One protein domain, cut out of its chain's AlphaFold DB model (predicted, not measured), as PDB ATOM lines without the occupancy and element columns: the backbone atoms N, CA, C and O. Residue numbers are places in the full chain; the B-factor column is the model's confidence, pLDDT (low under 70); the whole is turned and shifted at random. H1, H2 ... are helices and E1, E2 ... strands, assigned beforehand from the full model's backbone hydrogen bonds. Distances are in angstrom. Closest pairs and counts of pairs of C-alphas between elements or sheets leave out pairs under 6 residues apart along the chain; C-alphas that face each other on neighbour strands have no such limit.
ATOM      1  N   GLU A  46      -1.312  12.392 -19.687       77.75
ATOM      2  CA  GLU A  46      -0.821  13.721 -19.310       77.75
ATOM      3  C   GLU A  46      -0.806  14.680 -20.509       77.75
ATOM      4  O   GLU A  46      -1.117  15.862 -20.370       77.75
ATOM      5  N   GLU A  47      -0.492  14.169 -21.701       76.12
ATOM      6  CA  GLU A  47      -0.573  14.941 -22.940       76.12
ATOM      7  C   GLU A  47      -2.014  15.259 -23.316       76.12
ATOM      8  O   GLU A  47      -2.281  16.382 -23.733       76.12
ATOM      9  N   GLU A  48      -2.930  14.298 -23.171       83.50
ATOM     10  CA  GLU A  48      -4.354  14.515 -23.454       83.50
ATOM     11  C   GLU A  48      -4.949  15.576 -22.518       83.50
ATOM     12  O   GLU A  48      -5.683  16.453 -22.969       83.50
ATOM     13  N   GLU A  49      -4.580  15.546 -21.233       84.62
ATOM     14  CA  GLU A  49      -4.981  16.557 -20.250       84.62
ATOM     15  C   GLU A  49      -4.425  17.943 -20.607       84.62
ATOM     16  O   GLU A  49      -5.157  18.931 -20.591       84.62
ATOM     17  N   PHE A  50      -3.148  18.043 -20.991       83.31
ATOM     18  CA  PHE A  50      -2.583  19.324 -21.416       83.31
ATOM     19  C   PHE A  50      -3.181  19.824 -22.737       83.31
ATOM     20  O   PHE A  50      -3.384  21.026 -22.910       83.31
ATOM     21  N   GLU A  51      -3.473  18.925 -23.676       82.50
ATOM     22  CA  GLU A  51      -4.176  19.257 -24.914       82.50
ATOM     23  C   GLU A  51      -5.559  19.841 -24.612       82.50
ATOM     24  O   GLU A  51      -5.940  20.841 -25.218       82.50
ATOM     25  N   GLU A  52      -6.273  19.278 -23.635       84.06
ATOM     26  CA  GLU A  52      -7.546  19.808 -23.153       84.06
ATOM     27  C   GLU A  52      -7.377  21.189 -22.509       84.06
ATOM     28  O   GLU A  52      -8.106  22.103 -22.876       84.06
ATOM     29  N   LEU A  53      -6.353  21.410 -21.676       85.31
ATOM     30  CA  LEU A  53      -6.058  22.738 -21.116       85.31
ATOM     31  C   LEU A  53      -5.795  23.794 -22.201       85.31
ATOM     32  O   LEU A  53      -6.262  24.929 -22.101       85.31
ATOM     33  N   VAL A  54      -5.047  23.430 -23.246       81.56
ATOM     34  CA  VAL A  54      -4.781  24.301 -24.401       81.56
ATOM     35  C   VAL A  54      -6.045  24.521 -25.240       81.56
ATOM     36  O   VAL A  54      -6.223  25.601 -25.799       81.56
ATOM     37  N   ALA A  55      -6.914  23.516 -25.364       73.44
ATOM     38  CA  ALA A  55      -8.124  23.585 -26.180       73.44
ATOM     39  C   ALA A  55      -9.281  24.322 -25.490       73.44
ATOM     40  O   ALA A  55     -10.016  25.054 -26.156       73.44
ATOM     41  N   GLU A  56      -9.456  24.132 -24.181       80.88
ATOM     42  CA  GLU A  56     -10.410  24.875 -23.353       80.88
ATOM     43  C   GLU A  56      -9.990  26.338 -23.226       80.88
ATOM     44  O   GLU A  56     -10.841  27.222 -23.302       80.88
ATOM     45  N   GLY A  57      -8.676  26.563 -23.134       70.25
ATOM     46  CA  GLY A  57      -7.990  27.831 -23.314       70.25
ATOM     47  C   GLY A  57      -8.328  28.902 -22.281       70.25
ATOM     48  O   GLY A  57      -9.463  29.357 -22.147       70.25
ATOM     49  N   LEU A  58      -7.310  29.394 -21.573       90.88
ATOM     50  CA  LEU A  58      -7.451  30.584 -20.737       90.88
ATOM     51  C   LEU A  58      -7.045  31.824 -21.529       90.88
ATOM     52  O   LEU A  58      -6.135  31.787 -22.357       90.88
ATOM     53  N   PHE A  59      -7.723  32.940 -21.266       95.44
ATOM     54  CA  PHE A  59      -7.531  34.179 -22.014       95.44
ATOM     55  C   PHE A  59      -7.340  35.366 -21.077       95.44
ATOM     56  O   PHE A  59      -8.182  35.648 -20.226       95.44
ATOM     57  N   ALA A  60      -6.250  36.102 -21.279       95.25
ATOM     58  CA  ALA A  60      -6.020  37.391 -20.647       95.25
ATOM     59  C   ALA A  60      -6.370  38.498 -21.647       95.25
ATOM     60  O   ALA A  60      -5.705  38.648 -22.675       95.25
ATOM     61  N   SER A  61      -7.422  39.266 -21.361       95.00
ATOM     62  CA  SER A  61      -7.805  40.413 -22.186       95.00
ATOM     63  C   SER A  61      -6.901  41.621 -21.933       95.00
ATOM     64  O   SER A  61      -6.226  41.728 -20.903       95.00
ATOM     65  N   ASP A  62      -6.932  42.565 -22.876       92.75
ATOM     66  CA  ASP A  62      -6.345  43.900 -22.741       92.75
ATOM     67  C   ASP A  62      -4.834  43.892 -22.442       92.75
ATOM     68  O   ASP A  62      -4.302  44.753 -21.727       92.75
ATOM     69  N   CYS A  63      -4.127  42.925 -23.025       93.81
ATOM     70  CA  CYS A  63      -2.672  42.852 -23.038       93.81
ATOM     71  C   CYS A  63      -2.144  43.707 -24.192       93.81
ATOM     72  O   CYS A  63      -1.842  43.200 -25.269       93.81
ATOM     73  N   LEU A  64      -2.106  45.029 -23.980       93.19
ATOM     74  CA  LEU A  64      -1.812  46.028 -25.023       93.19
ATOM     75  C   LEU A  64      -2.791  45.957 -26.212       93.19
ATOM     76  O   LEU A  64      -2.401  46.055 -27.370       93.19
ATOM     77  N   GLY A  65      -4.081  45.764 -25.920       92.69
ATOM     78  CA  GLY A  65      -5.122  45.614 -26.944       92.69
ATOM     79  C   GLY A  65      -5.215  44.209 -27.548       92.69
ATOM     80  O   GLY A  65      -6.007  44.000 -28.463       92.69
ATOM     81  N   LEU A  66      -4.442  43.246 -27.034       96.00
ATOM     82  CA  LEU A  66      -4.544  41.838 -27.405       96.00
ATOM     83  C   LEU A  66      -5.316  41.028 -26.366       96.00
ATOM     84  O   LEU A  66      -5.231  41.288 -25.164       96.00
ATOM     85  N   THR A  67      -5.989  39.989 -26.849       97.00
ATOM     86  CA  THR A  67      -6.453  38.871 -26.026       97.00
ATOM     87  C   THR A  67      -5.446  37.741 -26.178       97.00
ATOM     88  O   THR A  67      -5.311  37.173 -27.265       97.00
ATOM     89  N   VAL A  68      -4.712  37.451 -25.106       97.75
ATOM     90  CA  VAL A  68      -3.618  36.474 -25.099       97.75
ATOM     91  C   VAL A  68      -4.120  35.154 -24.547       97.75
ATOM     92  O   VAL A  68      -4.625  35.102 -23.427       97.75
ATOM     93  N   HIS A  69      -3.970  34.101 -25.339       97.44
ATOM     94  CA  HIS A  69      -4.263  32.737 -24.941       97.44
ATOM     95  C   HIS A  69      -3.090  32.119 -24.174       97.44
ATOM     96  O   HIS A  69      -1.925  32.316 -24.537       97.44
ATOM     97  N   TYR A  70      -3.401  31.350 -23.135       96.62
ATOM     98  CA  TYR A  70      -2.430  30.584 -22.368       96.62
ATOM     99  C   TYR A  70      -3.048  29.333 -21.725       96.62
ATOM    100  O   TYR A  70      -4.249  29.263 -21.477       96.62
ATOM    101  N   ALA A  71      -2.193  28.364 -21.405       94.81
ATOM    102  CA  ALA A  71      -2.489  27.181 -20.603       94.81
ATOM    103  C   ALA A  71      -1.705  27.232 -19.283       94.81
ATOM    104  O   ALA A  71      -0.621  27.823 -19.218       94.81
ATOM    105  N   VAL A  72      -2.251  26.625 -18.225       93.00
ATOM    106  CA  VAL A  72      -1.652  26.628 -16.881       93.00
ATOM    107  C   VAL A  72      -1.510  25.207 -16.356       93.00
ATOM    108  O   VAL A  72      -2.498  24.487 -16.275       93.00
ATOM    109  N   CYS A  73      -0.306  24.856 -15.910       90.56
ATOM    110  CA  CYS A  73      -0.050  23.671 -15.097       90.56
ATOM    111  C   CYS A  73       0.238  24.095 -13.656       90.56
ATOM    112  O   CYS A  73       1.032  25.009 -13.405       90.56
ATOM    113  N   LEU A  74      -0.409  23.423 -12.708       90.38
ATOM    114  CA  LEU A  74      -0.128  23.561 -11.282       90.38
ATOM    115  C   LEU A  74       0.631  22.317 -10.791       90.38
ATOM    116  O   LEU A  74       0.397  21.227 -11.319       90.38
ATOM    117  N   PRO A  75       1.509  22.451  -9.781       86.69
ATOM    118  CA  PRO A  75       2.168  21.301  -9.168       86.69
ATOM    119  C   PRO A  75       1.130  20.344  -8.569       86.69
ATOM    120  O   PRO A  75       0.259  20.771  -7.806       86.69
ATOM    121  N   ARG A  76       1.220  19.052  -8.891       83.69
ATOM    122  CA  ARG A  76       0.231  18.032  -8.503       83.69
ATOM    123  C   ARG A  76       0.367  17.574  -7.053       83.69
ATOM    124  O   ARG A  76      -0.642  17.261  -6.427       83.69
ATOM    125  N   ALA A  77       1.581  17.526  -6.502       68.75
ATOM    126  CA  ALA A  77       1.802  17.082  -5.124       68.75
ATOM    127  C   ALA A  77       3.177  17.490  -4.561       68.75
ATOM    128  O   ALA A  77       4.107  16.692  -4.588       68.75
ATOM    129  N   THR A  78       3.303  18.671  -3.946       52.75
ATOM    130  CA  THR A  78       4.358  18.907  -2.941       52.75
ATOM    131  C   THR A  78       3.842  19.737  -1.764       52.75
ATOM    132  O   THR A  78       3.536  20.921  -1.864       52.75
ATOM    133  N   ALA A  79       3.781  19.087  -0.597       47.03
ATOM    134  CA  ALA A  79       3.620  19.688   0.727       47.03
ATOM    135  C   ALA A  79       4.954  20.269   1.241       47.03
ATOM    136  O   ALA A  79       5.355  20.033   2.379       47.03
ATOM    137  N   VAL A  80       5.670  20.996   0.386       48.72
ATOM    138  CA  VAL A  80       6.697  21.937   0.834       48.72
ATOM    139  C   VAL A  80       5.996  23.279   0.804       48.72
ATOM    140  O   VAL A  80       5.419  23.622  -0.227       48.72
ATOM    141  N   GLU A  81       5.963  23.993   1.930       46.81
ATOM    142  CA  GLU A  81       5.447  25.361   1.994       46.81
ATOM    143  C   GLU A  81       6.143  26.194   0.912       46.81
ATOM    144  O   GLU A  81       7.256  26.687   1.080       46.81
ATOM    145  N   SER A  82       5.499  26.272  -0.250       45.12
ATOM    146  CA  SER A  82       6.022  26.980  -1.403       45.12
ATOM    147  C   SER A  82       6.012  28.466  -1.066       45.12
ATOM    148  O   SER A  82       5.068  28.930  -0.414       45.12
ATOM    149  N   PRO A  83       7.014  29.247  -1.496       46.28
ATOM    150  CA  PRO A  83       6.982  30.694  -1.349       46.28
ATOM    151  C   PRO A  83       5.748  31.226  -2.089       46.28
ATOM    152  O   PRO A  83       5.769  31.343  -3.305       46.28
ATOM    153  N   ARG A  84       4.654  31.455  -1.345       50.53
ATOM    154  CA  ARG A  84       3.319  31.885  -1.804       50.53
ATOM    155  C   ARG A  84       3.022  31.488  -3.255       50.53
ATOM    156  O   ARG A  84       3.191  32.291  -4.170       50.53
ATOM    157  N   ALA A  85       2.496  30.278  -3.443       48.75
ATOM    158  CA  ALA A  85       2.070  29.708  -4.730       48.75
ATOM    159  C   ALA A  85       1.083  30.573  -5.566       48.75
ATOM    160  O   ALA A  85       0.707  30.190  -6.668       48.75
ATOM    161  N   GLY A  86       0.666  31.747  -5.077       54.28
ATOM    162  CA  GLY A  86      -0.117  32.729  -5.831       54.28
ATOM    163  C   GLY A  86       0.704  33.755  -6.626       54.28
ATOM    164  O   GLY A  86       0.163  34.325  -7.566       54.28
ATOM    165  N   GLU A  87       1.982  33.975  -6.292       78.50
ATOM    166  CA  GLU A  87       2.729  35.178  -6.711       78.50
ATOM    167  C   GLU A  87       3.925  34.882  -7.650       78.50
ATOM    168  O   GLU A  87       4.372  35.775  -8.369       78.50
ATOM    169  N   THR A  88       4.453  33.646  -7.677       84.31
ATOM    170  CA  THR A  88       5.614  33.253  -8.511       84.31
ATOM    171  C   THR A  88       5.239  32.196  -9.555       84.31
ATOM    172  O   THR A  88       4.608  31.199  -9.208       84.31
ATOM    173  N   ALA A  89       5.654  32.369 -10.815       89.62
ATOM    174  CA  ALA A  89       5.406  31.388 -11.880       89.62
ATOM    175  C   ALA A  89       6.536  31.285 -12.911       89.62
ATOM    176  O   ALA A  89       7.391  32.162 -13.014       89.62
ATOM    177  N   ILE A  90       6.492  30.228 -13.718       88.81
ATOM    178  CA  ILE A  90       7.295  30.065 -14.931       88.81
ATOM    179  C   ILE A  90       6.436  30.409 -16.138       88.81
ATOM    180  O   ILE A  90       5.358  29.848 -16.298       88.81
ATOM    181  N   LEU A  91       6.905  31.318 -16.988       93.06
ATOM    182  CA  LEU A  91       6.269  31.680 -18.246       93.06
ATOM    183  C   LEU A  91       7.066  31.095 -19.417       93.06
ATOM    184  O   LEU A  91       8.208  31.487 -19.663       93.06
ATOM    185  N   LEU A  92       6.438  30.167 -20.133       92.56
ATOM    186  CA  LEU A  92       6.988  29.453 -21.275       92.56
ATOM    187  C   LEU A  92       6.623  30.161 -22.587       92.56
ATOM    188  O   LEU A  92       5.450  30.298 -22.943       92.56
ATOM    189  N   VAL A  93       7.650  30.595 -23.316       92.81
ATOM    190  CA  VAL A  93       7.563  31.399 -24.538       92.81
ATOM    191  C   VAL A  93       8.025  30.561 -25.725       92.81
ATOM    192  O   VAL A  93       9.215  30.278 -25.882       92.81
ATOM    193  N   HIS A  94       7.086  30.145 -26.573       91.75
ATOM    194  CA  HIS A  94       7.416  29.342 -27.749       91.75
ATOM    195  C   HIS A  94       8.188  30.149 -28.809       91.75
ATOM    196  O   HIS A  94       8.065  31.375 -28.896       91.75
ATOM    197  N   GLY A  95       8.956  29.440 -29.638       84.00
ATOM    198  CA  GLY A  95       9.612  29.994 -30.819       84.00
ATOM    199  C   GLY A  95       8.743  29.975 -32.086       84.00
ATOM    200  O   GLY A  95       7.566  29.605 -32.059       84.00
ATOM    201  N   PHE A  96       9.317  30.364 -33.218       83.38
ATOM    202  CA  PHE A  96       8.645  30.515 -34.504       83.38
ATOM    203  C   PHE A  96       7.912  29.236 -34.928       83.38
ATOM    204  O   PHE A  96       8.432  28.129 -34.812       83.38
ATOM    205  N   GLY A  97       6.677  29.393 -35.416       81.12
ATOM    206  CA  GLY A  97       5.834  28.270 -35.844       81.12
ATOM    207  C   GLY A  97       5.288  27.399 -34.703       81.12
ATOM    208  O   GLY A  97       4.566  26.445 -34.977       81.12
ATOM    209  N   GLY A  98       5.616  27.718 -33.447       86.81
ATOM    210  CA  GLY A  98       5.123  27.023 -32.262       86.81
ATOM    211  C   GLY A  98       3.779  27.540 -31.739       86.81
ATOM    212  O   GLY A  98       3.048  28.264 -32.415       86.81
ATOM    213  N   GLY A  99       3.487  27.158 -30.500       90.38
ATOM    214  CA  GLY A  99       2.330  27.574 -29.710       90.38
ATOM    215  C   GLY A  99       2.429  26.998 -28.297       90.38
ATOM    216  O   GLY A  99       3.370  26.257 -27.999       90.38
ATOM    217  N   ALA A 100       1.450  27.272 -27.440       93.06
ATOM    218  CA  ALA A 100       1.370  26.737 -26.079       93.06
ATOM    219  C   ALA A 100       1.486  25.198 -26.057       93.06
ATOM    220  O   ALA A 100       2.178  24.636 -25.210       93.06
ATOM    221  N   PHE A 101       0.917  24.517 -27.058       90.56
ATOM    222  CA  PHE A 101       0.977  23.058 -27.222       90.56
ATOM    223  C   PHE A 101       2.398  22.481 -27.398       90.56
ATOM    224  O   PHE A 101       2.633  21.292 -27.155       90.56
ATOM    225  N   ALA A 102       3.379  23.301 -27.795       85.62
ATOM    226  CA  ALA A 102       4.777  22.870 -27.884       85.62
ATOM    227  C   ALA A 102       5.327  22.414 -26.520       85.62
ATOM    228  O   ALA A 102       6.244  21.599 -26.467       85.62
ATOM    229  N   TRP A 103       4.723  22.888 -25.428       86.81
ATOM    230  CA  TRP A 103       5.152  22.638 -24.058       86.81
ATOM    231  C   TRP A 103       4.466  21.449 -23.379       86.81
ATOM    232  O   TRP A 103       4.714  21.225 -22.200       86.81
ATOM    233  N   ARG A 104       3.648  20.660 -24.092       85.75
ATOM    234  CA  ARG A 104       2.866  19.545 -23.509       85.75
ATOM    235  C   ARG A 104       3.686  18.518 -22.722       85.75
ATOM    236  O   ARG A 104       3.220  18.001 -21.721       85.75
ATOM    237  N   HIS A 105       4.932  18.292 -23.136       80.69
ATOM    238  CA  HIS A 105       5.858  17.356 -22.482       80.69
ATOM    239  C   HIS A 105       6.676  17.991 -21.354       80.69
ATOM    240  O   HIS A 105       7.433  17.309 -20.676       80.69
ATOM    241  N   VAL A 106       6.577  19.310 -21.190       81.56
ATOM    242  CA  VAL A 106       7.464  20.111 -20.337       81.56
ATOM    243  C   VAL A 106       6.702  20.755 -19.194       81.56
ATOM    244  O   VAL A 106       7.194  20.786 -18.071       81.56
ATOM    245  N   ALA A 107       5.508  21.281 -19.465       85.69
ATOM    246  CA  ALA A 107       4.814  22.176 -18.553       85.69
ATOM    247  C   ALA A 107       4.462  21.509 -17.217       85.69
ATOM    248  O   ALA A 107       4.747  22.081 -16.166       85.69
ATOM    249  N   GLN A 108       3.899  20.296 -17.250       86.69
ATOM    250  CA  GLN A 108       3.528  19.576 -16.033       86.69
ATOM    251  C   GLN A 108       4.747  19.036 -15.263       86.69
ATOM    252  O   GLN A 108       4.855  19.361 -14.080       86.69
ATOM    253  N   PRO A 109       5.720  18.333 -15.890       81.81
ATOM    254  CA  PRO A 109       6.939  17.917 -15.191       81.81
ATOM    255  C   PRO A 109       7.698  19.085 -14.553       81.81
ATOM    256  O   PRO A 109       8.203  18.965 -13.440       81.81
ATOM    257  N   LEU A 110       7.738  20.239 -15.225       79.69
ATOM    258  CA  LEU A 110       8.377  21.441 -14.703       79.69
ATOM    259  C   LEU A 110       7.621  22.031 -13.509       79.69
ATOM    260  O   LEU A 110       8.258  22.461 -12.545       79.69
ATOM    261  N   ALA A 111       6.287  22.036 -13.543       85.56
ATOM    262  CA  ALA A 111       5.477  22.472 -12.409       85.56
ATOM    263  C   ALA A 111       5.723  21.576 -11.188       85.56
ATOM    264  O   ALA A 111       5.970  22.074 -10.090       85.56
ATOM    265  N   ASP A 112       5.739  20.259 -11.393       83.31
ATOM    266  CA  ASP A 112       5.946  19.276 -10.329       83.31
ATOM    267  C   ASP A 112       7.361  19.344  -9.739       83.31
ATOM    268  O   ASP A 112       7.518  19.349  -8.518       83.31
ATOM    269  N   ALA A 113       8.387  19.465 -10.587       77.31
ATOM    270  CA  ALA A 113       9.784  19.527 -10.158       77.31
ATOM    271  C   ALA A 113      10.124  20.822  -9.404       77.31
ATOM    272  O   ALA A 113      10.931  20.808  -8.475       77.31
ATOM    273  N   THR A 114       9.525  21.947  -9.800       76.44
ATOM    274  CA  THR A 114       9.831  23.262  -9.209       76.44
ATOM    275  C   THR A 114       8.879  23.660  -8.086       76.44
ATOM    276  O   THR A 114       9.172  24.597  -7.344       76.44
ATOM    277  N   GLY A 115       7.725  22.996  -7.968       82.50
ATOM    278  CA  GLY A 115       6.651  23.427  -7.075       82.50
ATOM    279  C   GLY A 115       6.015  24.759  -7.493       82.50
ATOM    280  O   GLY A 115       5.342  25.396  -6.683       82.50
ATOM    281  N   LEU A 116       6.214  25.206  -8.739       83.31
ATOM    282  CA  LEU A 116       5.674  26.468  -9.242       83.31
ATOM    283  C   LEU A 116       4.546  26.278 -10.249       83.31
ATOM    284  O   LEU A 116       4.491  25.311 -11.003       83.31
ATOM    285  N   ARG A 117       3.687  27.297 -10.329       90.44
ATOM    286  CA  ARG A 117       2.767  27.468 -11.454       90.44
ATOM    287  C   ARG A 117       3.564  27.632 -12.746       90.44
ATOM    288  O   ARG A 117       4.433  28.501 -12.823       90.44
ATOM    289  N   VAL A 118       3.217  26.872 -13.777       91.12
ATOM    290  CA  VAL A 118       3.773  27.015 -15.129       91.12
ATOM    291  C   VAL A 118       2.681  27.530 -16.058       91.12
ATOM    292  O   VAL A 118       1.561  27.030 -16.053       91.12
ATOM    293  N   VAL A 119       3.001  28.551 -16.843       94.75
ATOM    294  CA  VAL A 119       2.105  29.217 -17.787       94.75
ATOM    295  C   VAL A 119       2.727  29.121 -19.175       94.75
ATOM    296  O   VAL A 119       3.812  29.648 -19.397       94.75
ATOM    297  N   ALA A 120       2.051  28.478 -20.120       94.94
ATOM    298  CA  ALA A 120       2.470  28.409 -21.519       94.94
ATOM    299  C   ALA A 120       1.534  29.267 -22.368       94.94
ATOM    300  O   ALA A 120       0.335  29.010 -22.383       94.94
ATOM    301  N   LEU A 121       2.053  30.281 -23.060       96.50
ATOM    302  CA  LEU A 121       1.224  31.192 -23.858       96.50
ATOM    303  C   LEU A 121       1.342  30.936 -25.360       96.50
ATOM    304  O   LEU A 121       2.364  30.439 -25.830       96.50
ATOM    305  N   ASP A 122       0.331  31.364 -26.110       96.94
ATOM    306  CA  ASP A 122       0.446  31.608 -27.545       96.94
ATOM    307  C   ASP A 122       0.838  33.064 -27.802       96.94
ATOM    308  O   ASP A 122       0.208  34.000 -27.301       96.94
ATOM    309  N   ARG A 123       1.855  33.283 -28.629       95.06
ATOM    310  CA  ARG A 123       2.255  34.631 -29.047       95.06
ATOM    311  C   ARG A 123       1.308  35.200 -30.116       95.06
ATOM    312  O   ARG A 123       0.663  34.431 -30.834       95.06
ATOM    313  N   PRO A 124       1.259  36.532 -30.307       94.44
ATOM    314  CA  PRO A 124       0.472  37.153 -31.371       94.44
ATOM    315  C   PRO A 124       0.845  36.583 -32.739       94.44
ATOM    316  O   PRO A 124       2.015  36.578 -33.108       94.44
ATOM    317  N   GLY A 125      -0.144  36.082 -33.484       89.00
ATOM    318  CA  GLY A 125       0.074  35.378 -34.757       89.00
ATOM    319  C   GLY A 125      -0.060  33.856 -34.667       89.00
ATOM    320  O   GLY A 125      -0.384  33.222 -35.673       89.00
ATOM    321  N   TRP A 126       0.061  33.272 -33.475       93.69
ATOM    322  CA  TRP A 126       0.035  31.824 -33.247       93.69
ATOM    323  C   TRP A 126      -1.116  31.390 -32.332       93.69
ATOM    324  O   TRP A 126      -1.708  32.200 -31.621       93.69
ATOM    325  N   GLY A 127      -1.479  30.109 -32.445       92.88
ATOM    326  CA  GLY A 127      -2.533  29.448 -31.671       92.88
ATOM    327  C   GLY A 127      -3.840  30.241 -31.540       92.88
ATOM    328  O   GLY A 127      -4.426  30.624 -32.560       92.88
ATOM    329  N   LEU A 128      -4.318  30.455 -30.313       94.88
ATOM    330  CA  LEU A 128      -5.612  31.104 -30.042       94.88
ATOM    331  C   LEU A 128      -5.497  32.584 -29.632       94.88
ATOM    332  O   LEU A 128      -6.519  33.240 -29.425       94.88
ATOM    333  N   THR A 129      -4.284  33.141 -29.561       97.00
ATOM    334  CA  THR A 129      -4.076  34.576 -29.304       97.00
ATOM    335  C   THR A 129      -4.602  35.426 -30.464       97.00
ATOM    336  O   THR A 129      -4.504  35.059 -31.640       97.00
ATOM    337  N   SER A 130      -5.164  36.594 -30.137       94.88
ATOM    338  CA  SER A 130      -5.709  37.539 -31.117       94.88
ATOM    339  C   SER A 130      -4.685  37.934 -32.192       94.88
ATOM    340  O   SER A 130      -3.504  38.118 -31.895       94.88
ATOM    341  N   ARG A 131      -5.156  38.120 -33.433       95.06
ATOM    342  CA  ARG A 131      -4.340  38.495 -34.605       95.06
ATOM    343  C   ARG A 131      -4.832  39.800 -35.237       95.06
ATOM    344  O   ARG A 131      -5.525  39.755 -36.255       95.06
ATOM    345  N   PRO A 132      -4.543  40.962 -34.634       92.56
ATOM    346  CA  PRO A 132      -4.832  42.240 -35.277       92.56
ATOM    347  C   PRO A 132      -4.002  42.413 -36.560       92.56
ATOM    348  O   PRO A 132      -2.926  41.822 -36.687       92.56
ATOM    349  N   PRO A 133      -4.460  43.229 -37.520       90.12
ATOM    350  CA  PRO A 133      -3.645  43.557 -38.682       90.12
ATOM    351  C   PRO A 133      -2.336  44.238 -38.243       90.12
ATOM    352  O   PRO A 133      -2.344  44.996 -37.266       90.12
ATOM    353  N   PRO A 134      -1.209  43.978 -38.930       85.81
ATOM    354  CA  PRO A 134       0.010  44.741 -38.695       85.81
ATOM    355  C   PRO A 134      -0.211  46.224 -39.053       85.81
ATOM    356  O   PRO A 134      -1.110  46.536 -39.844       85.81
ATOM    357  N   THR A 144       4.692  49.553 -31.991       86.44
ATOM    358  CA  THR A 144       3.241  49.307 -31.995       86.44
ATOM    359  C   THR A 144       2.857  48.048 -32.762       86.44
ATOM    360  O   THR A 144       1.725  47.587 -32.647       86.44
ATOM    361  N   ASN A 145       3.792  47.474 -33.519       92.75
ATOM    362  CA  ASN A 145       3.591  46.253 -34.273       92.75
ATOM    363  C   ASN A 145       3.427  45.052 -33.319       92.75
ATOM    364  O   ASN A 145       4.408  44.644 -32.695       92.75
ATOM    365  N   PRO A 146       2.242  44.415 -33.252       93.56
ATOM    366  CA  PRO A 146       1.973  43.330 -32.307       93.56
ATOM    367  C   PRO A 146       2.808  42.069 -32.565       93.56
ATOM    368  O   PRO A 146       2.936  41.219 -31.685       93.56
ATOM    369  N   TYR A 147       3.402  41.962 -33.754       92.75
ATOM    370  CA  TYR A 147       4.282  40.868 -34.153       92.75
ATOM    371  C   TYR A 147       5.763  41.169 -33.885       92.75
ATOM    372  O   TYR A 147       6.584  40.255 -33.911       92.75
ATOM    373  N   GLY A 148       6.114  42.421 -33.577       91.44
ATOM    374  CA  GLY A 148       7.474  42.825 -33.235       91.44
ATOM    375  C   GLY A 148       7.888  42.360 -31.838       91.44
ATOM    376  O   GLY A 148       7.094  42.383 -30.896       91.44
ATOM    377  N   LEU A 149       9.156  41.969 -31.681       89.81
ATOM    378  CA  LEU A 149       9.706  41.551 -30.386       89.81
ATOM    379  C   LEU A 149       9.572  42.619 -29.278       89.81
ATOM    380  O   LEU A 149       9.206  42.230 -28.168       89.81
ATOM    381  N   PRO A 150       9.783  43.933 -29.524       89.62
ATOM    382  CA  PRO A 150       9.620  44.956 -28.484       89.62
ATOM    383  C   PRO A 150       8.192  45.030 -27.932       89.62
ATOM    384  O   PRO A 150       7.986  45.052 -26.714       89.62
ATOM    385  N   PHE A 151       7.189  45.002 -28.817       93.38
ATOM    386  CA  PHE A 151       5.786  44.961 -28.414       93.38
ATOM    387  C   PHE A 151       5.490  43.696 -27.612       93.38
ATOM    388  O   PHE A 151       4.912  43.769 -26.526       93.38
ATOM    389  N   GLN A 152       5.905  42.535 -28.129       95.31
ATOM    390  CA  GLN A 152       5.659  41.259 -27.469       95.31
ATOM    391  C   GLN A 152       6.318  41.203 -26.083       95.31
ATOM    392  O   GLN A 152       5.697  40.708 -25.149       95.31
ATOM    393  N   ALA A 153       7.518  41.766 -25.907       92.88
ATOM    394  CA  ALA A 153       8.212  41.793 -24.620       92.88
ATOM    395  C   ALA A 153       7.413  42.571 -23.566       92.88
ATOM    396  O   ALA A 153       7.191  42.076 -22.460       92.88
ATOM    397  N   ARG A 154       6.897  43.756 -23.921       93.19
ATOM    398  CA  ARG A 154       5.997  44.521 -23.043       93.19
ATOM    399  C   ARG A 154       4.677  43.801 -22.798       93.19
ATOM    400  O   ARG A 154       4.171  43.823 -21.678       93.19
ATOM    401  N   MET A 155       4.128  43.157 -23.824       95.56
ATOM    402  CA  MET A 155       2.906  42.367 -23.710       95.56
ATOM    403  C   MET A 155       3.073  41.221 -22.702       95.56
ATOM    404  O   MET A 155       2.171  41.029 -21.891       95.56
ATOM    405  N   LEU A 156       4.236  40.554 -22.642       95.38
ATOM    406  CA  LEU A 156       4.527  39.551 -21.608       95.38
ATOM    407  C   LEU A 156       4.499  40.140 -20.188       95.38
ATOM    408  O   LEU A 156       4.005  39.490 -19.269       95.38
ATOM    409  N   LEU A 157       4.975  41.375 -19.990       92.81
ATOM    410  CA  LEU A 157       4.902  42.041 -18.680       92.81
ATOM    411  C   LEU A 157       3.466  42.392 -18.294       92.81
ATOM    412  O   LEU A 157       3.071  42.184 -17.147       92.81
ATOM    413  N   VAL A 158       2.671  42.885 -19.246       93.81
ATOM    414  CA  VAL A 158       1.244  43.148 -19.015       93.81
ATOM    415  C   VAL A 158       0.506  41.844 -18.725       93.81
ATOM    416  O   VAL A 158      -0.291  41.805 -17.792       93.81
ATOM    417  N   LEU A 159       0.814  40.759 -19.439       95.31
ATOM    418  CA  LEU A 159       0.275  39.434 -19.145       95.31
ATOM    419  C   LEU A 159       0.607  39.020 -17.706       95.31
ATOM    420  O   LEU A 159      -0.293  38.626 -16.973       95.31
ATOM    421  N   CYS A 160       1.855  39.181 -17.258       92.75
ATOM    422  CA  CYS A 160       2.227  38.886 -15.872       92.75
ATOM    423  C   CYS A 160       1.380  39.677 -14.861       92.75
ATOM    424  O   CYS A 160       0.890  39.098 -13.893       92.75
ATOM    425  N   GLN A 161       1.129  40.966 -15.115       90.38
ATOM    426  CA  GLN A 161       0.251  41.791 -14.276       90.38
ATOM    427  C   GLN A 161      -1.199  41.286 -14.277       90.38
ATOM    428  O   GLN A 161      -1.821  41.209 -13.218       90.38
ATOM    429  N   ARG A 162      -1.735  40.901 -15.445       92.38
ATOM    430  CA  ARG A 162      -3.092  40.337 -15.583       92.38
ATOM    431  C   ARG A 162      -3.248  39.002 -14.865       92.38
ATOM    432  O   ARG A 162      -4.329  38.700 -14.377       92.38
ATOM    433  N   LEU A 163      -2.170  38.230 -14.784       91.31
ATOM    434  CA  LEU A 163      -2.115  36.961 -14.066       91.31
ATOM    435  C   LEU A 163      -1.716  37.116 -12.590       91.31
ATOM    436  O   LEU A 163      -1.478  36.101 -11.927       91.31
ATOM    437  N   HIS A 164      -1.622  38.355 -12.092       88.75
ATOM    438  CA  HIS A 164      -1.235  38.693 -10.721       88.75
ATOM    439  C   HIS A 164       0.090  38.038 -10.288       88.75
ATOM    440  O   HIS A 164       0.188  37.449  -9.215       88.75
ATOM    441  N   LEU A 165       1.100  38.102 -11.162       86.81
ATOM    442  CA  LEU A 165       2.443  37.580 -10.914       86.81
ATOM    443  C   LEU A 165       3.385  38.663 -10.385       86.81
ATOM    444  O   LEU A 165       3.672  39.633 -11.088       86.81
ATOM    445  N   ASP A 166       3.943  38.430  -9.198       79.00
ATOM    446  CA  ASP A 166       4.976  39.274  -8.586       79.00
ATOM    447  C   ASP A 166       6.391  38.806  -8.943       79.00
ATOM    448  O   ASP A 166       7.359  39.564  -8.859       79.00
ATOM    449  N   ARG A 167       6.564  37.533  -9.306       79.81
ATOM    450  CA  ARG A 167       7.845  36.984  -9.768       79.81
ATOM    451  C   ARG A 167       7.610  36.029 -10.924       79.81
ATOM    452  O   ARG A 167       6.692  35.214 -10.898       79.81
ATOM    453  N   VAL A 168       8.462  36.111 -11.932       83.75
ATOM    454  CA  VAL A 168       8.340  35.303 -13.138       83.75
ATOM    455  C   VAL A 168       9.690  34.760 -13.585       83.75
ATOM    456  O   VAL A 168      10.710  35.442 -13.610       83.75
ATOM    457  N   LEU A 169       9.692  33.494 -13.958       85.06
ATOM    458  CA  LEU A 169      10.782  32.826 -14.647       85.06
ATOM    459  C   LEU A 169      10.423  32.795 -16.127       85.06
ATOM    460  O   LEU A 169       9.522  32.055 -16.507       85.06
ATOM    461  N   PHE A 170      11.086  33.585 -16.965       84.25
ATOM    462  CA  PHE A 170      10.882  33.478 -18.405       84.25
ATOM    463  C   PHE A 170      11.761  32.360 -18.960       84.25
ATOM    464  O   PHE A 170      12.980  32.368 -18.784       84.25
ATOM    465  N   ALA A 171      11.152  31.420 -19.668       82.44
ATOM    466  CA  ALA A 171      11.859  30.375 -20.391       82.44
ATOM    467  C   ALA A 171      11.302  30.277 -21.808       82.44
ATOM    468  O   ALA A 171      10.101  30.387 -22.028       82.44
ATOM    469  N   GLY A 172      12.176  30.087 -22.786       81.88
ATOM    470  CA  GLY A 172      11.778  29.968 -24.180       81.88
ATOM    471  C   GLY A 172      12.843  29.273 -25.008       81.88
ATOM    472  O   GLY A 172      13.974  29.100 -24.549       81.88
ATOM    473  N   TYR A 173      12.468  28.889 -26.226       75.44
ATOM    474  CA  TYR A 173      13.363  28.299 -27.223       75.44
ATOM    475  C   TYR A 173      13.353  29.141 -28.505       75.44
ATOM    476  O   TYR A 173      12.347  29.780 -28.827       75.44
ATOM    477  N   GLY A 174      14.467  29.162 -29.239       79.81
ATOM    478  CA  GLY A 174      14.596  29.928 -30.483       79.81
ATOM    479  C   GLY A 174      14.389  31.435 -30.273       79.81
ATOM    480  O   GLY A 174      14.885  32.019 -29.309       79.81
ATOM    481  N   ASP A 175      13.602  32.078 -31.136       82.75
ATOM    482  CA  ASP A 175      13.199  33.487 -30.975       82.75
ATOM    483  C   ASP A 175      12.320  33.720 -29.730       82.75
ATOM    484  O   ASP A 175      12.258  34.839 -29.219       82.75
ATOM    485  N   GLY A 176      11.696  32.673 -29.178       85.94
ATOM    486  CA  GLY A 176      11.032  32.717 -27.876       85.94
ATOM    487  C   GLY A 176      12.007  32.964 -26.720       85.94
ATOM    488  O   GLY A 176      11.671  33.680 -25.777       85.94
ATOM    489  N   ALA A 177      13.242  32.461 -26.810       80.25
ATOM    490  CA  ALA A 177      14.284  32.751 -25.823       80.25
ATOM    491  C   ALA A 177      14.787  34.195 -25.928       80.25
ATOM    492  O   ALA A 177      14.997  34.857 -24.912       80.25
ATOM    493  N   LEU A 178      14.945  34.711 -27.153       81.50
ATOM    494  CA  LEU A 178      15.262  36.124 -27.367       81.50
ATOM    495  C   LEU A 178      14.173  37.020 -26.769       81.50
ATOM    496  O   LEU A 178      14.474  37.959 -26.035       81.50
ATOM    497  N   LEU A 179      12.906  36.685 -27.014       88.50
ATOM    498  CA  LEU A 179      11.774  37.395 -26.433       88.50
ATOM    499  C   LEU A 179      11.767  37.336 -24.894       88.50
ATOM    500  O   LEU A 179      11.545  38.359 -24.250       88.50
ATOM    501  N   ALA A 180      12.064  36.179 -24.297       85.50
ATOM    502  CA  ALA A 180      12.206  36.024 -22.848       85.50
ATOM    503  C   ALA A 180      13.310  36.930 -22.263       85.50
ATOM    504  O   ALA A 180      13.137  37.534 -21.199       85.50
ATOM    505  N   MET A 181      14.435  37.078 -22.971       80.56
ATOM    506  CA  MET A 181      15.502  38.002 -22.575       80.56
ATOM    507  C   MET A 181      15.071  39.466 -22.672       80.56
ATOM    508  O   MET A 181      15.323  40.222 -21.738       80.56
ATOM    509  N   LEU A 182      14.392  39.858 -23.751       86.69
ATOM    510  CA  LEU A 182      13.888  41.225 -23.921       86.69
ATOM    511  C   LEU A 182      12.819  41.569 -22.879       86.69
ATOM    512  O   LEU A 182      12.811  42.670 -22.338       86.69
ATOM    513  N   ALA A 183      11.946  40.621 -22.531       89.19
ATOM    514  CA  ALA A 183      10.989  40.801 -21.440       89.19
ATOM    515  C   ALA A 183      11.699  40.965 -20.088       89.19
ATOM    516  O   ALA A 183      11.299  41.794 -19.274       89.19
ATOM    517  N   THR A 184      12.792  40.227 -19.865       82.25
ATOM    518  CA  THR A 184      13.639  40.387 -18.675       82.25
ATOM    519  C   THR A 184      14.261  41.782 -18.595       82.25
ATOM    520  O   THR A 184      14.266  42.396 -17.529       82.25
ATOM    521  N   GLU A 185      14.766  42.298 -19.712       82.44
ATOM    522  CA  GLU A 185      15.325  43.648 -19.806       82.44
ATOM    523  C   GLU A 185      14.253  44.730 -19.605       82.44
ATOM    524  O   GLU A 185      14.420  45.626 -18.781       82.44
ATOM    525  N   ALA A 186      13.092  44.596 -20.241       84.06
ATOM    526  CA  ALA A 186      11.979  45.517 -20.036       84.06
ATOM    527  C   ALA A 186      11.486  45.514 -18.573       84.06
ATOM    528  O   ALA A 186      11.139  46.556 -18.010       84.06
ATOM    529  N   ALA A 187      11.484  44.349 -17.915       81.44
ATOM    530  CA  ALA A 187      11.151  44.234 -16.498       81.44
ATOM    531  C   ALA A 187      12.182  44.929 -15.600       81.44
ATOM    532  O   ALA A 187      11.808  45.592 -14.629       81.44
ATOM    533  N   LEU A 188      13.468  44.790 -15.935       76.62
ATOM    534  CA  LEU A 188      14.580  45.480 -15.285       76.62
ATOM    535  C   LEU A 188      14.406  46.996 -15.336       76.62
ATOM    536  O   LEU A 188      14.508  47.658 -14.303       76.62
ATOM    537  N   GLU A 189      14.118  47.531 -16.519       79.75
ATOM    538  CA  GLU A 189      13.893  48.962 -16.723       79.75
ATOM    539  C   GLU A 189      12.693  49.469 -15.910       79.75
ATOM    540  O   GLU A 189      12.756  50.537 -15.295       79.75
ATOM    541  N   ALA A 190      11.619  48.679 -15.839       75.56
ATOM    542  CA  ALA A 190      10.418  49.032 -15.090       75.56
ATOM    543  C   ALA A 190      10.616  48.980 -13.559       75.56
ATOM    544  O   ALA A 190      10.176  49.884 -12.839       75.56
ATOM    545  N   CYS A 191      11.280  47.936 -13.045       67.38
ATOM    546  CA  CYS A 191      11.385  47.660 -11.604       67.38
ATOM    547  C   CYS A 191      12.655  48.242 -10.959       67.38
ATOM    548  O   CYS A 191      12.692  48.467  -9.748       67.38
ATOM    549  N   GLY A 192      13.706  48.502 -11.740       58.66
ATOM    550  CA  GLY A 192      14.990  49.042 -11.283       58.66
ATOM    551  C   GLY A 192      15.888  48.057 -10.519       58.66
ATOM    552  O   GLY A 192      16.985  48.445 -10.113       58.66
ATOM    553  N   ARG A 193      15.460  46.804 -10.298       56.62
ATOM    554  CA  ARG A 193      16.274  45.747  -9.674       56.62
ATOM    555  C   ARG A 193      15.785  44.350 -10.062       56.62
ATOM    556  O   ARG A 193      14.591  44.080  -9.973       56.62
ATOM    557  N   LEU A 194      16.711  43.459 -10.421       52.72
ATOM    558  CA  LEU A 194      16.473  42.013 -10.464       52.72
ATOM    559  C   LEU A 194      16.927  41.384  -9.154       52.72
ATOM    560  O   LEU A 194      18.023  41.674  -8.676       52.72
ATOM    561  N   GLU A 195      16.116  40.473  -8.630       52.56
ATOM    562  CA  GLU A 195      16.622  39.444  -7.729       52.56
ATOM    563  C   GLU A 195      16.957  38.217  -8.580       52.56
ATOM    564  O   GLU A 195      16.117  37.823  -9.397       52.56
ATOM    565  N   PRO A 196      18.144  37.609  -8.421       50.09
ATOM    566  CA  PRO A 196      18.403  36.317  -9.032       50.09
ATOM    567  C   PRO A 196      17.392  35.290  -8.510       50.09
ATOM    568  O   PRO A 196      16.874  35.408  -7.395       50.09
ATOM    569  N   ALA A 197      17.126  34.263  -9.319       53.06
ATOM    570  CA  ALA A 197      16.433  33.076  -8.835       53.06
ATOM    571  C   ALA A 197      17.066  32.571  -7.547       53.06
ATOM    572  O   ALA A 197      18.284  32.673  -7.366       53.06
ATOM    573  N   GLN A 198      16.261  31.908  -6.722       54.12
ATOM    574  CA  GLN A 198      16.858  31.027  -5.733       54.12
ATOM    575  C   GLN A 198      17.649  29.926  -6.481       54.12
ATOM    576  O   GLN A 198      17.154  29.412  -7.491       54.12
ATOM    577  N   PRO A 199      18.905  29.628  -6.093       54.34
ATOM    578  CA  PRO A 199      19.772  28.722  -6.852       54.34
ATOM    579  C   PRO A 199      19.194  27.317  -7.049       54.34
ATOM    580  O   PRO A 199      19.395  26.715  -8.096       54.34
ATOM    581  N   ASP A 200      18.454  26.825  -6.061       55.84
ATOM    582  CA  ASP A 200      17.699  25.571  -6.083       55.84
ATOM    583  C   ASP A 200      16.589  25.581  -7.137       55.84
ATOM    584  O   ASP A 200      16.437  24.625  -7.888       55.84
ATOM    585  N   LEU A 201      15.867  26.692  -7.260       61.06
ATOM    586  CA  LEU A 201      14.811  26.862  -8.250       61.06
ATOM    587  C   LEU A 201      15.365  26.947  -9.678       61.06
ATOM    588  O   LEU A 201      14.812  26.347 -10.599       61.06
ATOM    589  N   ALA A 202      16.473  27.669  -9.865       60.06
ATOM    590  CA  ALA A 202      17.174  27.701 -11.147       60.06
ATOM    591  C   ALA A 202      17.763  26.329 -11.510       60.06
ATOM    592  O   ALA A 202      17.695  25.942 -12.674       60.06
ATOM    593  N   ALA A 203      18.303  25.597 -10.532       60.25
ATOM    594  CA  ALA A 203      18.815  24.246 -10.729       60.25
ATOM    595  C   ALA A 203      17.692  23.265 -11.090       60.25
ATOM    596  O   ALA A 203      17.808  22.585 -12.097       60.25
ATOM    597  N   ALA A 204      16.572  23.260 -10.360       58.53
ATOM    598  CA  ALA A 204      15.431  22.387 -10.640       58.53
ATOM    599  C   ALA A 204      14.827  22.646 -12.031       58.53
ATOM    600  O   ALA A 204      14.542  21.710 -12.781       58.53
ATOM    601  N   ALA A 205      14.679  23.921 -12.412       60.91
ATOM    602  CA  ALA A 205      14.230  24.281 -13.753       60.91
ATOM    603  C   ALA A 205      15.256  23.875 -14.825       60.91
ATOM    604  O   ALA A 205      14.875  23.322 -15.854       60.91
ATOM    605  N   GLY A 206      16.548  24.112 -14.578       60.19
ATOM    606  CA  GLY A 206      17.639  23.736 -15.476       60.19
ATOM    607  C   GLY A 206      17.743  22.226 -15.690       60.19
ATOM    608  O   GLY A 206      17.752  21.784 -16.830       60.19
ATOM    609  N   GLU A 207      17.734  21.430 -14.621       57.59
ATOM    610  CA  GLU A 207      17.772  19.963 -14.671       57.59
ATOM    611  C   GLU A 207      16.558  19.381 -15.399       57.59
ATOM    612  O   GLU A 207      16.699  18.451 -16.194       57.59
ATOM    613  N   THR A 208      15.368  19.946 -15.173       54.56
ATOM    614  CA  THR A 208      14.152  19.504 -15.870       54.56
ATOM    615  C   THR A 208      14.242  19.795 -17.368       54.56
ATOM    616  O   THR A 208      13.916  18.937 -18.185       54.56
ATOM    617  N   LEU A 209      14.719  20.986 -17.747       58.75
ATOM    618  CA  LEU A 209      14.926  21.346 -19.151       58.75
ATOM    619  C   LEU A 209      16.031  20.485 -19.796       58.75
ATOM    620  O   LEU A 209      15.846  20.003 -20.912       58.75
ATOM    621  N   ASP A 210      17.120  20.208 -19.077       53.88
ATOM    622  CA  ASP A 210      18.201  19.315 -19.509       53.88
ATOM    623  C   ASP A 210      17.687  17.888 -19.771       53.88
ATOM    624  O   ASP A 210      18.016  17.288 -20.800       53.88
ATOM    625  N   TRP A 211      16.850  17.354 -18.872       40.03
ATOM    626  CA  TRP A 211      16.228  16.031 -19.005       40.03
ATOM    627  C   TRP A 211      15.349  15.917 -20.258       40.03
ATOM    628  O   TRP A 211      15.320  14.870 -20.903       40.03
ATOM    629  N   LEU A 212      14.704  17.012 -20.661       47.88
ATOM    630  CA  LEU A 212      13.851  17.088 -21.851       47.88
ATOM    631  C   LEU A 212      14.634  17.194 -23.171       47.88
ATOM    632  O   LEU A 212      14.047  17.468 -24.219       47.88
ATOM    633  N   GLY A 213      15.950  16.970 -23.150       41.28
ATOM    634  CA  GLY A 213      16.788  17.046 -24.343       41.28
ATOM    635  C   GLY A 213      17.084  18.480 -24.779       41.28
ATOM    636  O   GLY A 213      17.389  18.707 -25.950       41.28
ATOM    637  N   LEU A 214      17.036  19.439 -23.848       48.72
ATOM    638  CA  LEU A 214      17.577  20.789 -24.019       48.72
ATOM    639  C   LEU A 214      18.913  20.882 -23.256       48.72
ATOM    640  O   LEU A 214      18.981  21.565 -22.238       48.72
ATOM    641  N   PRO A 215      19.963  20.141 -23.667       35.09
ATOM    642  CA  PRO A 215      21.121  19.881 -22.825       35.09
ATOM    643  C   PRO A 215      21.880  21.156 -22.460       35.09
ATOM    644  O   PRO A 215      22.293  21.919 -23.335       35.09
ATOM    645  N   ARG A 216      22.130  21.309 -21.158       41.09
ATOM    646  CA  ARG A 216      23.148  22.124 -20.496       41.09
ATOM    647  C   ARG A 216      23.437  23.416 -21.232       41.09
ATOM    648  O   ARG A 216      24.476  23.580 -21.877       41.09
ATOM    649  N   LEU A 217      22.556  24.377 -20.984       38.09
ATOM    650  CA  LEU A 217      22.741  25.817 -21.170       38.09
ATOM    651  C   LEU A 217      24.168  26.322 -20.872       38.09
ATOM    652  O   LEU A 217      24.554  27.361 -21.390       38.09
ATOM    653  N   SER A 218      24.927  25.636 -20.007       33.12
ATOM    654  CA  SER A 218      26.308  25.946 -19.629       33.12
ATOM    655  C   SER A 218      27.400  25.183 -20.407       33.12
ATOM    656  O   SER A 218      28.504  25.705 -20.522       33.12
ATOM    657  N   GLU A 219      27.137  23.985 -20.949       34.88
ATOM    658  CA  GLU A 219      28.100  23.182 -21.745       34.88
ATOM    659  C   GLU A 219      27.928  23.383 -23.260       34.88
ATOM    660  O   GLU A 219      28.914  23.393 -23.997       34.88
ATOM    661  N   ALA A 220      26.708  23.678 -23.728       36.78
ATOM    662  CA  ALA A 220      26.447  24.144 -25.096       36.78
ATOM    663  C   ALA A 220      27.133  25.496 -25.410       36.78
ATOM    664  O   ALA A 220      27.312  25.863 -26.572       36.78
ATOM    665  N   LEU A 221      27.604  26.213 -24.381       36.69
ATOM    666  CA  LEU A 221      28.433  27.420 -24.497       36.69
ATOM    667  C   LEU A 221      29.873  27.145 -24.977       36.69
ATOM    668  O   LEU A 221      30.648  28.090 -25.118       36.69
ATOM    669  N   GLY A 222      30.221  25.887 -25.268       40.62
ATOM    670  CA  GLY A 222      31.449  25.483 -25.961       40.62
ATOM    671  C   GLY A 222      31.322  25.270 -27.483       40.62
ATOM    672  O   GLY A 222      32.305  24.854 -28.092       40.62
ATOM    673  N   ALA A 223      30.165  25.531 -28.113       37.28
ATOM    674  CA  ALA A 223      29.944  25.332 -29.554       37.28
ATOM    675  C   ALA A 223      29.714  26.655 -30.318       37.28
ATOM    676  O   ALA A 223      29.086  27.599 -29.835       37.28
ATOM    677  N   SER A 224      30.267  26.734 -31.527       36.53
ATOM    678  CA  SER A 224      30.576  27.959 -32.277       36.53
ATOM    679  C   SER A 224      29.447  28.541 -33.142       36.53
ATOM    680  O   SER A 224      29.756  29.280 -34.073       36.53
ATOM    681  N   ASP A 225      28.172  28.245 -32.874       38.56
ATOM    682  CA  ASP A 225      27.060  28.740 -33.704       38.56
ATOM    683  C   ASP A 225      25.981  29.479 -32.892       38.56
ATOM    684  O   ASP A 225      25.605  29.063 -31.796       38.56
ATOM    685  N   LEU A 226      25.535  30.627 -33.410       35.53
ATOM    686  CA  LEU A 226      24.773  31.664 -32.701       35.53
ATOM    687  C   LEU A 226      23.282  31.311 -32.559       35.53
ATOM    688  O   LEU A 226      22.645  31.720 -31.590       35.53
ATOM    689  N   GLU A 227      22.751  30.514 -33.488       36.06
ATOM    690  CA  GLU A 227      21.335  30.122 -33.564       36.06
ATOM    691  C   GLU A 227      20.966  29.039 -32.533       36.06
ATOM    692  O   GLU A 227      19.901  29.089 -31.917       36.06
ATOM    693  N   THR A 228      21.894  28.123 -32.242       35.38
ATOM    694  CA  THR A 228      21.727  27.034 -31.256       35.38
ATOM    695  C   THR A 228      21.849  27.520 -29.801       35.38
ATOM    696  O   THR A 228      21.397  26.855 -28.873       35.38
ATOM    697  N   ARG A 229      22.422  28.712 -29.572       32.72
ATOM    698  CA  ARG A 229      22.671  29.303 -28.239       32.72
ATOM    699  C   ARG A 229      21.459  30.021 -27.627       32.72
ATOM    700  O   ARG A 229      21.516  30.422 -26.466       32.72
ATOM    701  N   ALA A 230      20.367  30.193 -28.372       39.56
ATOM    702  CA  ALA A 230      19.166  30.904 -27.930       39.56
ATOM    703  C   ALA A 230      18.168  29.978 -27.210       39.56
ATOM    704  O   ALA A 230      17.014  29.841 -27.604       39.56
ATOM    705  N   SER A 231      18.612  29.331 -26.138       38.25
ATOM    706  CA  SER A 231      17.725  28.786 -25.109       38.25
ATOM    707  C   SER A 231      18.309  29.260 -23.791       38.25
ATOM    708  O   SER A 231      19.374  28.805 -23.396       38.25
ATOM    709  N   LEU A 232      17.696  30.266 -23.169       45.09
ATOM    710  CA  LEU A 232      18.114  30.779 -21.868       45.09
ATOM    711  C   LEU A 232      16.866  30.961 -21.005       45.09
ATOM    712  O   LEU A 232      16.065  31.857 -21.262       45.09
ATOM    713  N   ALA A 233      16.707  30.122 -19.981       46.12
ATOM    714  CA  ALA A 233      15.776  30.405 -18.896       46.12
ATOM    715  C   ALA A 233      16.378  31.519 -18.025       46.12
ATOM    716  O   ALA A 233      17.514  31.405 -17.556       46.12
ATOM    717  N   ARG A 234      15.651  32.623 -17.835       47.41
ATOM    718  CA  ARG A 234      16.058  33.754 -16.990       47.41
ATOM    719  C   ARG A 234      14.989  34.069 -15.961       47.41
ATOM    720  O   ARG A 234      13.794  33.972 -16.215       47.41
ATOM    721  N   VAL A 235      15.447  34.463 -14.780       44.47
ATOM    722  CA  VAL A 235      14.595  34.639 -13.606       44.47
ATOM    723  C   VAL A 235      14.458  36.114 -13.295       44.47
ATOM    724  O   VAL A 235      15.463  36.817 -13.207       44.47
ATOM    725  N   VAL A 236      13.217  36.572 -13.147       49.78
ATOM    726  CA  VAL A 236      12.862  37.985 -13.046       49.78
ATOM    727  C   VAL A 236      11.878  38.214 -11.910       49.78
ATOM    728  O   VAL A 236      10.775  37.681 -11.881       49.78
ATOM    729  N   SER A 237      12.253  39.064 -10.959       48.38
ATOM    730  CA  SER A 237      11.333  39.548  -9.927       48.38
ATOM    731  C   SER A 237      10.617  40.802 -10.436       48.38
ATOM    732  O   SER A 237      11.275  41.794 -10.747       48.38
ATOM    733  N   LEU A 238       9.286  40.768 -10.523       48.50
ATOM    734  CA  LEU A 238       8.444  41.893 -10.930       48.50
ATOM    735  C   LEU A 238       7.911  42.597  -9.682       48.50
ATOM    736  O   LEU A 238       6.764  42.423  -9.287       48.50
TER     737      LEU A 238
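Overview. This is residues 46 to 134 and 144 to 238 of the 277 residues of a protein of Helicosporidium sp. ATCC 50920 (UniProt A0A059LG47). A strongly twisted, curled sheet of six strands makes the core, with H4 and H5 packed on one face, H1 and H3 on the other, and H6 beside H3; the sheet curls round H4. A long loop, residues 212 to 233, reaches out to 26 A from the mean of the C-alphas. The printed part has 184 residues, with six named helices and six named strands in the order H1 E1 E2 E3 H2 H3 E4 H4 E5 H5 H6 E6; the sheet runs E1 E2 E4 E3 E5 E6 and is mixed. The class is mixed, helices and strands; the whole is compact, with a radius of gyration of the C-alphas of 15.4 A and spans of 42 by 40 by 35 A.

Along the chain. Find C-alpha 46 at (-0.821, 13.721, -19.310), where H1, residues 46 to 56, begins and runs 15.3 A. Next come E1, residues 58 to 63, and E2, residues 66 to 73, 22.4 A long. Read on to E3, residues 88 to 93, H2, residues 100 to 103, H3, residues 107 to 114, and E4, residues 117 to 121. H4, residues 149 to 162, starts at (9.706, 41.551, -30.386) and runs 19.6 A. After it look for E5, residues 167 to 172, H5, residues 175 to 191, 24.1 A, H6, residues 199 to 211, 17.9 A, and E6, residues 234 to 237, ending at (11.333, 39.548, -9.927).

Arrangement. In the sheet, E1 and E2 form a hairpin, with N 60 and O 68 2.9 A apart. E2 and E4 are antiparallel, N 71 to O 120 at 2.8 A. E4 and E3 are parallel, N 119 to O 90 at 2.7 A; E3, H2 H3, E4 is a strand-helix-strand unit, two parallel neighbours with helices between, its crossover right-handed. E3 and E5 are parallel, N 91 to O 169 at 2.8 A, and E5 and E6 antiparallel, N 168 to O 236 at 2.8 A. Three layers result from H1, H3 and H6 on one face and H4 and H5 on the other. H4 and H5 touch, C-alphas 153 and 183 being closest at 4.3 A, at a steep tilt of 62 degrees, the same way. H3 and H6 touch, C-alphas 114 and 204 at 5.8 A. H1 touches H2, C-alphas 54 and 101 at 6.5 A. Every O i to N i+4 pair is within hydrogen-bond range in H1, H3, H4, H5 and H6; H2 is too short for one, and its one O i to N i+3 pair is within range.

Size, cuts and confidence. The C-alphas of Ala 79 and Pro 134 are farthest apart, 46.8 A. Residues 135 to 143 are not printed, and C-alphas 134 and 144 are 8.7 A apart across this cut. The links E2 to E3 and H6 to E6 are long. Mean pLDDT of the printed part is 75.2; residues 77 to 86 and 191 to 238 are under 70.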